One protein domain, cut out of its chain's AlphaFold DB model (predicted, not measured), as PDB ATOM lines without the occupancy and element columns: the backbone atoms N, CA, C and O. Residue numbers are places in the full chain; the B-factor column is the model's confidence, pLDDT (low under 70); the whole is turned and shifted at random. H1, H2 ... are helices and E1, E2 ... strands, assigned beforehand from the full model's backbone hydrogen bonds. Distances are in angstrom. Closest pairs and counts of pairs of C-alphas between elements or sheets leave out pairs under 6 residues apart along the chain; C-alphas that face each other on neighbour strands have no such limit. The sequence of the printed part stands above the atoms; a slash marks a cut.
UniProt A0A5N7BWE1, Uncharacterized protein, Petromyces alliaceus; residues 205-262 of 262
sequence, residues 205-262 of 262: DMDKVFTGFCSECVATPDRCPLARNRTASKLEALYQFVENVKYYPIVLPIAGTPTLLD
ATOM      1  N   ASP A 205     -10.505  -8.362  51.201       91.19
ATOM      2  CA  ASP A 205     -11.323  -8.775  52.345       91.19
ATOM      3  C   ASP A 205     -12.721  -9.269  51.945       91.19
ATOM      4  O   ASP A 205     -13.528  -9.566  52.826       91.19
ATOM      5  N   MET A 206     -13.023  -9.414  50.648       90.44
ATOM      6  CA  MET A 206     -14.357  -9.836  50.185       90.44
ATOM      7  C   MET A 206     -14.776 -11.187  50.772       90.44
ATOM      8  O   MET A 206     -15.880 -11.303  51.304       90.44
ATOM      9  N   ASP A 207     -13.874 -12.172  50.784       90.44
ATOM     10  CA  ASP A 207     -14.152 -13.486  51.377       90.44
ATOM     11  C   ASP A 207     -14.361 -13.397  52.895       90.44
ATOM     12  O   ASP A 207     -15.268 -14.024  53.438       90.44
ATOM     13  N   LYS A 208     -13.590 -12.551  53.595       94.00
ATOM     14  CA  LYS A 208     -13.767 -12.338  55.043       94.00
ATOM     15  C   LYS A 208     -15.112 -11.688  55.354       94.00
ATOM     16  O   LYS A 208     -15.783 -12.097  56.301       94.00
ATOM     17  N   VAL A 209     -15.512 -10.690  54.567       93.94
ATOM     18  CA  VAL A 209     -16.814 -10.019  54.696       93.94
ATOM     19  C   VAL A 209     -17.943 -11.011  54.436       93.94
ATOM     20  O   VAL A 209     -18.917 -11.036  55.189       93.94
ATOM     21  N   PHE A 210     -17.806 -11.870  53.427       92.62
ATOM     22  CA  PHE A 210     -18.795 -12.897  53.118       92.62
ATOM     23  C   PHE A 210     -18.915 -13.964  54.220       92.62
ATOM     24  O   PHE A 210     -20.029 -14.293  54.643       92.62
ATOM     25  N   THR A 211     -17.794 -14.446  54.761       94.19
ATOM     26  CA  THR A 211     -17.772 -15.325  55.945       94.19
ATOM     27  C   THR A 211     -18.418 -14.653  57.159       94.19
ATOM     28  O   THR A 211     -19.221 -15.272  57.868       94.19
ATOM     29  N   GLY A 212     -18.124 -13.369  57.386       95.62
ATOM     30  CA  GLY A 212     -18.747 -12.567  58.440       95.62
ATOM     31  C   GLY A 212     -20.264 -12.479  58.272       95.62
ATOM     32  O   GLY A 212     -21.004 -12.777  59.207       95.62
ATOM     33  N   PHE A 213     -20.739 -12.179  57.060       94.81
ATOM     34  CA  PHE A 213     -22.164 -12.184  56.724       94.81
ATOM     35  C   PHE A 213     -22.823 -13.535  57.027       94.81
ATOM     36  O   PHE A 213     -23.878 -13.575  57.662       94.81
ATOM     37  N   CYS A 214     -22.208 -14.647  56.611       94.94
ATOM     38  CA  CYS A 214     -22.758 -15.980  56.857       94.94
ATOM     39  C   CYS A 214     -22.857 -16.291  58.357       94.94
ATOM     40  O   CYS A 214     -23.849 -16.869  58.808       94.94
ATOM     41  N   SER A 215     -21.852 -15.875  59.129       95.50
ATOM     42  CA  SER A 215     -21.801 -16.053  60.582       95.50
ATOM     43  C   SER A 215     -22.892 -15.248  61.292       95.50
ATOM     44  O   SER A 215     -23.683 -15.818  62.044       95.50
ATOM     45  N   GLU A 216     -23.005 -13.955  60.987       96.50
ATOM     46  CA  GLU A 216     -24.012 -13.058  61.575       96.50
ATOM     47  C   GLU A 216     -25.443 -13.432  61.169       96.50
ATOM     48  O   GLU A 216     -26.371 -13.381  61.982       96.50
ATOM     49  N   CYS A 217     -25.636 -13.873  59.922       95.88
ATOM     50  CA  CYS A 217     -26.923 -14.364  59.441       95.88
ATOM     51  C   CYS A 217     -27.420 -15.551  60.279       95.88
ATOM     52  O   CYS A 217     -28.568 -15.557  60.721       95.88
ATOM     53  N   VAL A 218     -26.560 -16.543  60.527       95.81
ATOM     54  CA  VAL A 218     -26.916 -17.725  61.327       95.81
ATOM     55  C   VAL A 218     -27.083 -17.379  62.809       95.81
ATOM     56  O   VAL A 218     -27.961 -17.947  63.455       95.81
ATOM     57  N   ALA A 219     -26.308 -16.425  63.333       96.00
ATOM     58  CA  ALA A 219     -26.471 -15.907  64.694       96.00
ATOM     59  C   ALA A 219     -27.783 -15.125  64.894       96.00
ATOM     60  O   ALA A 219     -28.247 -14.980  66.024       96.00
ATOM     61  N   THR A 220     -28.414 -14.670  63.805       95.19
ATOM     62  CA  THR A 220     -29.629 -13.845  63.837       95.19
ATOM     63  C   THR A 220     -30.775 -14.463  63.015       95.19
ATOM     64  O   THR A 220     -31.275 -13.842  62.069       95.19
ATOM     65  N   PRO A 221     -31.238 -15.684  63.349       93.50
ATOM     66  CA  PRO A 221     -32.151 -16.455  62.501       93.50
ATOM     67  C   PRO A 221     -33.508 -15.775  62.273       93.50
ATOM     68  O   PRO A 221     -34.078 -15.912  61.194       93.50
ATOM     69  N   ASP A 222     -33.987 -14.977  63.232       94.88
ATOM     70  CA  ASP A 222     -35.254 -14.239  63.115       94.88
ATOM     71  C   ASP A 222     -35.187 -13.082  62.104       94.88
ATOM     72  O   ASP A 222     -36.217 -12.596  61.636       94.88
ATOM     73  N   ARG A 223     -33.976 -12.621  61.761       94.44
ATOM     74  CA  ARG A 223     -33.742 -11.518  60.812       94.44
ATOM     75  C   ARG A 223     -33.101 -11.969  59.506       94.44
ATOM     76  O   ARG A 223     -33.104 -11.197  58.551       94.44
ATOM     77  N   CYS A 224     -32.568 -13.189  59.443       93.75
ATOM     78  CA  CYS A 224     -31.939 -13.722  58.244       93.75
ATOM     79  C   CYS A 224     -32.709 -14.925  57.670       93.75
ATOM     80  O   CYS A 224     -32.529 -16.056  58.126       93.75
ATOM     81  N   PRO A 225     -33.486 -14.740  56.584       91.56
ATOM     82  CA  PRO A 225     -34.226 -15.825  55.929       91.56
ATOM     83  C   PRO A 225     -33.354 -16.953  55.359       91.56
ATOM     84  O   PRO A 225     -33.884 -18.003  54.983       91.56
ATOM     85  N   LEU A 226     -32.039 -16.729  55.249       90.56
ATOM     86  CA  LEU A 226     -31.064 -17.711  54.777       90.56
ATOM     87  C   LEU A 226     -30.559 -18.633  55.890       90.56
ATOM     88  O   LEU A 226     -30.071 -19.720  55.577       90.56
ATOM     89  N   ALA A 227     -30.713 -18.242  57.162       92.00
ATOM     90  CA  ALA A 227     -30.244 -19.028  58.293       92.00
ATOM     91  C   ALA A 227     -30.865 -20.428  58.263       92.00
ATOM     92  O   ALA A 227     -30.122 -21.394  58.252       92.00
ATOM     93  N   ARG A 228     -32.203 -20.554  58.180       86.44
ATOM     94  CA  ARG A 228     -32.963 -21.824  58.012       86.44
ATOM     95  C   ARG A 228     -32.374 -23.037  58.760       86.44
ATOM     96  O   ARG A 228     -32.314 -24.134  58.206       86.44
ATOM     97  N   ASN A 229     -31.919 -22.833  59.998       81.69
ATOM     98  CA  ASN A 229     -31.244 -23.842  60.826       81.69
ATOM     99  C   ASN A 229     -29.969 -24.466  60.196       81.69
ATOM    100  O   ASN A 229     -29.628 -25.627  60.429       81.69
ATOM    101  N   ARG A 230     -29.276 -23.709  59.344       88.31
ATOM    102  CA  ARG A 230     -27.978 -24.026  58.740       88.31
ATOM    103  C   ARG A 230     -26.852 -23.539  59.646       88.31
ATOM    104  O   ARG A 230     -27.027 -22.630  60.445       88.31
ATOM    105  N   THR A 231     -25.673 -24.125  59.471       92.12
ATOM    106  CA  THR A 231     -24.424 -23.578  60.014       92.12
ATOM    107  C   THR A 231     -23.860 -22.518  59.067       92.12
ATOM    108  O   THR A 231     -24.170 -22.546  57.874       92.12
ATOM    109  N   ALA A 232     -22.992 -21.630  59.565       90.94
ATOM    110  CA  ALA A 232     -22.323 -20.622  58.733       90.94
ATOM    111  C   ALA A 232     -21.596 -21.262  57.536       90.94
ATOM    112  O   ALA A 232     -21.844 -20.884  56.400       90.94
ATOM    113  N   SER A 233     -20.842 -22.344  57.761       89.12
ATOM    114  CA  SER A 233     -20.172 -23.103  56.690       89.12
ATOM    115  C   SER A 233     -21.140 -23.682  55.638       89.12
ATOM    116  O   SER A 233     -20.850 -23.678  54.444       89.12
ATOM    117  N   LYS A 234     -22.341 -24.135  56.037       90.06
ATOM    118  CA  LYS A 234     -23.372 -24.575  55.073       90.06
ATOM    119  C   LYS A 234     -23.995 -23.411  54.300       90.06
ATOM    120  O   LYS A 234     -24.580 -23.643  53.242       90.06
ATOM    121  N   LEU A 235     -23.953 -22.202  54.850       89.75
ATOM    122  CA  LEU A 235     -24.416 -20.997  54.175       89.75
ATOM    123  C   LEU A 235     -23.346 -20.451  53.220       89.75
ATOM    124  O   LEU A 235     -23.695 -20.035  52.122       89.75
ATOM    125  N   GLU A 236     -22.063 -20.575  53.563       89.06
ATOM    126  CA  GLU A 236     -20.942 -20.243  52.672       89.06
ATOM    127  C   GLU A 236     -20.947 -21.064  51.375       89.06
ATOM    128  O   GLU A 236     -20.486 -20.596  50.337       89.06
ATOM    129  N   ALA A 237     -21.571 -22.250  51.380       84.75
ATOM    130  CA  ALA A 237     -21.839 -23.019  50.164       84.75
ATOM    131  C   ALA A 237     -22.705 -22.264  49.127       84.75
ATOM    132  O   ALA A 237     -22.859 -22.741  48.006       84.75
ATOM    133  N   LEU A 238     -23.243 -21.081  49.447       84.12
ATOM    134  CA  LEU A 238     -23.809 -20.152  48.467       84.12
ATOM    135  C   LEU A 238     -22.787 -19.751  47.383       84.12
ATOM    136  O   LEU A 238     -23.203 -19.486  46.260       84.12
ATOM    137  N   TYR A 239     -21.474 -19.823  47.633       83.06
ATOM    138  CA  TYR A 239     -20.479 -19.728  46.553       83.06
ATOM    139  C   TYR A 239     -20.708 -20.774  45.459       83.06
ATOM    140  O   TYR A 239     -20.653 -20.450  44.281       83.06
ATOM    141  N   GLN A 240     -21.048 -22.013  45.827       83.75
ATOM    142  CA  GLN A 240     -21.359 -23.056  44.845       83.75
ATOM    143  C   GLN A 240     -22.633 -22.738  44.066       83.75
ATOM    144  O   GLN A 240     -22.751 -23.110  42.907       83.75
ATOM    145  N   PHE A 241     -23.594 -22.038  44.673       83.69
ATOM    146  CA  PHE A 241     -24.746 -21.536  43.929       83.69
ATOM    147  C   PHE A 241     -24.311 -20.510  42.875       83.69
ATOM    148  O   PHE A 241     -24.703 -20.656  41.725       83.69
ATOM    149  N   VAL A 242     -23.454 -19.548  43.233       82.06
ATOM    150  CA  VAL A 242     -22.907 -18.566  42.277       82.06
ATOM    151  C   VAL A 242     -22.121 -19.258  41.157       82.06
ATOM    152  O   VAL A 242     -22.328 -18.946  39.991       82.06
ATOM    153  N   GLU A 243     -21.284 -20.247  41.478       82.94
ATOM    154  CA  GLU A 243     -20.555 -21.039  40.477       82.94
ATOM    155  C   GLU A 243     -21.486 -21.862  39.575       82.94
ATOM    156  O   GLU A 243     -21.265 -21.945  38.370       82.94
ATOM    157  N   ASN A 244     -22.552 -22.445  40.128       85.31
ATOM    158  CA  ASN A 244     -23.510 -23.239  39.357       85.31
ATOM    159  C   ASN A 244     -24.331 -22.384  38.390       85.31
ATOM    160  O   ASN A 244     -24.633 -22.841  37.288       85.31
ATOM    161  N   VAL A 245     -24.688 -21.162  38.784       84.62
ATOM    162  CA  VAL A 245     -25.489 -20.256  37.951       84.62
ATOM    163  C   VAL A 245     -24.766 -19.897  36.644       84.62
ATOM    164  O   VAL A 245     -25.435 -19.759  35.625       84.62
ATOM    165  N   LYS A 246     -23.424 -19.945  36.619       78.75
ATOM    166  CA  LYS A 246     -22.611 -19.798  35.392       78.75
ATOM    167  C   LYS A 246     -22.948 -20.807  34.295       78.75
ATOM    168  O   LYS A 246     -22.807 -20.519  33.110       78.75
ATOM    169  N   TYR A 247     -23.342 -22.020  34.682       83.62
ATOM    170  CA  TYR A 247     -23.649 -23.114  33.754       83.62
ATOM    171  C   TYR A 247     -25.146 -23.420  33.675       83.62
ATOM    172  O   TYR A 247     -25.611 -24.011  32.700       83.62
ATOM    173  N   TYR A 248     -25.902 -23.012  34.693       86.12
ATOM    174  CA  TYR A 248     -27.339 -23.228  34.823       86.12
ATOM    175  C   TYR A 248     -28.028 -21.899  35.153       86.12
ATOM    176  O   TYR A 248     -28.472 -21.702  36.290       86.12
ATOM    177  N   PRO A 249     -28.103 -20.977  34.176       82.75
ATOM    178  CA  PRO A 249     -28.575 -19.628  34.421       82.75
ATOM    179  C   PRO A 249     -30.044 -19.611  34.833       82.75
ATOM    180  O   PRO A 249     -30.868 -20.406  34.366       82.75
ATOM    181  N   ILE A 250     -30.380 -18.672  35.712       85.31
ATOM    182  CA  ILE A 250     -31.734 -18.509  36.238       85.31
ATOM    183  C   ILE A 250     -32.375 -17.309  35.553       85.31
ATOM    184  O   ILE A 250     -31.831 -16.208  35.559       85.31
ATOM    185  N   VAL A 251     -33.568 -17.506  34.991       84.75
ATOM    186  CA  VAL A 251     -34.350 -16.410  34.411       84.75
ATOM    187  C   VAL A 251     -35.046 -15.642  35.533       84.75
ATOM    188  O   VAL A 251     -35.900 -16.187  36.237       84.75
ATOM    189  N   LEU A 252     -34.712 -14.364  35.674       81.75
ATOM    190  CA  LEU A 252     -35.339 -13.433  36.603       81.75
ATOM    191  C   LEU A 252     -36.204 -12.422  35.831       81.75
ATOM    192  O   LEU A 252     -35.719 -11.797  34.886       81.75
ATOM    193  N   PRO A 253     -37.474 -12.209  36.218       81.06
ATOM    194  CA  PRO A 253     -38.296 -11.153  35.639       81.06
ATOM    195  C   PRO A 253     -37.929  -9.802  36.274       81.06
ATOM    196  O   PRO A 253     -38.517  -9.395  37.276       81.06
ATOM    197  N   ILE A 254     -36.953  -9.092  35.702       75.81
ATOM    198  CA  ILE A 254     -36.544  -7.758  36.167       75.81
ATOM    199  C   ILE A 254     -37.264  -6.710  35.318       75.81
ATOM    200  O   ILE A 254     -37.102  -6.665  34.102       75.81
ATOM    201  N   ALA A 255     -38.103  -5.887  35.958       76.31
ATOM    202  CA  ALA A 255     -38.900  -4.847  35.293       76.31
ATOM    203  C   ALA A 255     -39.708  -5.360  34.075       76.31
ATOM    204  O   ALA A 255     -39.834  -4.677  33.063       76.31
ATOM    205  N   GLY A 256     -40.241  -6.586  34.159       75.56
ATOM    206  CA  GLY A 256     -41.018  -7.207  33.076       75.56
ATOM    207  C   GLY A 256     -40.184  -7.766  31.916       75.56
ATOM    208  O   GLY A 256     -40.758  -8.305  30.974       75.56
ATOM    209  N   THR A 257     -38.852  -7.694  31.993       72.50
ATOM    210  CA  THR A 257     -37.929  -8.255  30.998       72.50
ATOM    211  C   THR A 257     -37.291  -9.536  31.548       72.50
ATOM    212  O   THR A 257     -36.801  -9.523  32.682       72.50
ATOM    213  N   PRO A 258     -37.264 -10.650  30.789       78.50
ATOM    214  CA  PRO A 258     -36.498 -11.826  31.183       78.50
ATOM    215  C   PRO A 258     -35.008 -11.469  31.189       78.50
ATOM    216  O   PRO A 258     -34.426 -11.176  30.148       78.50
ATOM    217  N   THR A 259     -34.402 -11.466  32.372       78.25
ATOM    218  CA  THR A 259     -32.967 -11.245  32.568       78.25
ATOM    219  C   THR A 259     -32.340 -12.544  33.040       78.25
ATOM    220  O   THR A 259     -32.858 -13.178  33.959       78.25
ATOM    221  N   LEU A 260     -31.248 -12.957  32.404       76.00
ATOM    222  CA  LEU A 260     -30.469 -14.096  32.865       76.00
ATOM    223  C   LEU A 260     -29.574 -13.641  34.014       76.00
ATOM    224  O   LEU A 260     -28.896 -12.621  33.911       76.00
ATOM    225  N   LEU A 261     -29.633 -14.375  35.116       75.56
ATOM    226  CA  LEU A 261     -28.551 -14.418  36.081       75.56
ATOM    227  C   LEU A 261     -27.647 -15.568  35.635       75.56
ATOM    228  O   LEU A 261     -28.099 -16.714  35.669       75.56
ATOM    229  N   ASP A 262     -26.448 -15.239  35.169       68.31
ATOM    230  CA  ASP A 262     -25.424 -16.131  34.614       68.31
ATOM    231  C   ASP A 262     -24.010 -15.712  35.061       68.31
ATOM    232  O   ASP A 262     -23.876 -14.620  35.659       68.31
TER     233      ASP A 262
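Overview. This is residues 205 to 262 of the 262 residues of an uncharacterized protein of Petromyces alliaceus (UniProt A0A5N7BWE1). Two small lobes are joined by the helix H3: one lobe holds H1, H2 and the loop between them, the other the hairpin E1 and E2. The 58 printed residues hold H1, H2, H3, E1 and E2 in chain order, a mixed class of helices and strands, with one antiparallel sheet, E1 - E2. The whole is loose and elongated, 36 by 23 by 21 A, with a radius of gyration of the C-alphas of 13.8 A.

Arrangement. H1, residues 206 to 219, touches H2, residues 232 to 236; their closest C-alphas, Ser 215 and Ala 232, are 5.0 A apart. H2 and H3, residues 238 to 245, meet only through their link. H1 is apart from H3. E1, residues 250 to 254, and E2, residues 257 to 261, form an antiparallel hairpin at 141 degrees, with N 252 and O 259 at 2.8 A, within hydrogen-bond range. Every O i to N i+4 pair in H1, H2 and H3 is within that range.

Along the chain. H1 begins at C-alpha 206 (-14.357, -9.836, 50.185) and spans 19.9 A; H3 spans 10.6 A, E1 11.8 A. E2, 12.3 A, ends at C-alpha 261 (-28.551, -14.418, 36.081).

Size, cuts and confidence. The farthest C-alphas, Ala 219 and Thr 257, are 36.4 A apart. The printed part has no cut; H1 to H2 is a long link. Residue 262 is under pLDDT 70.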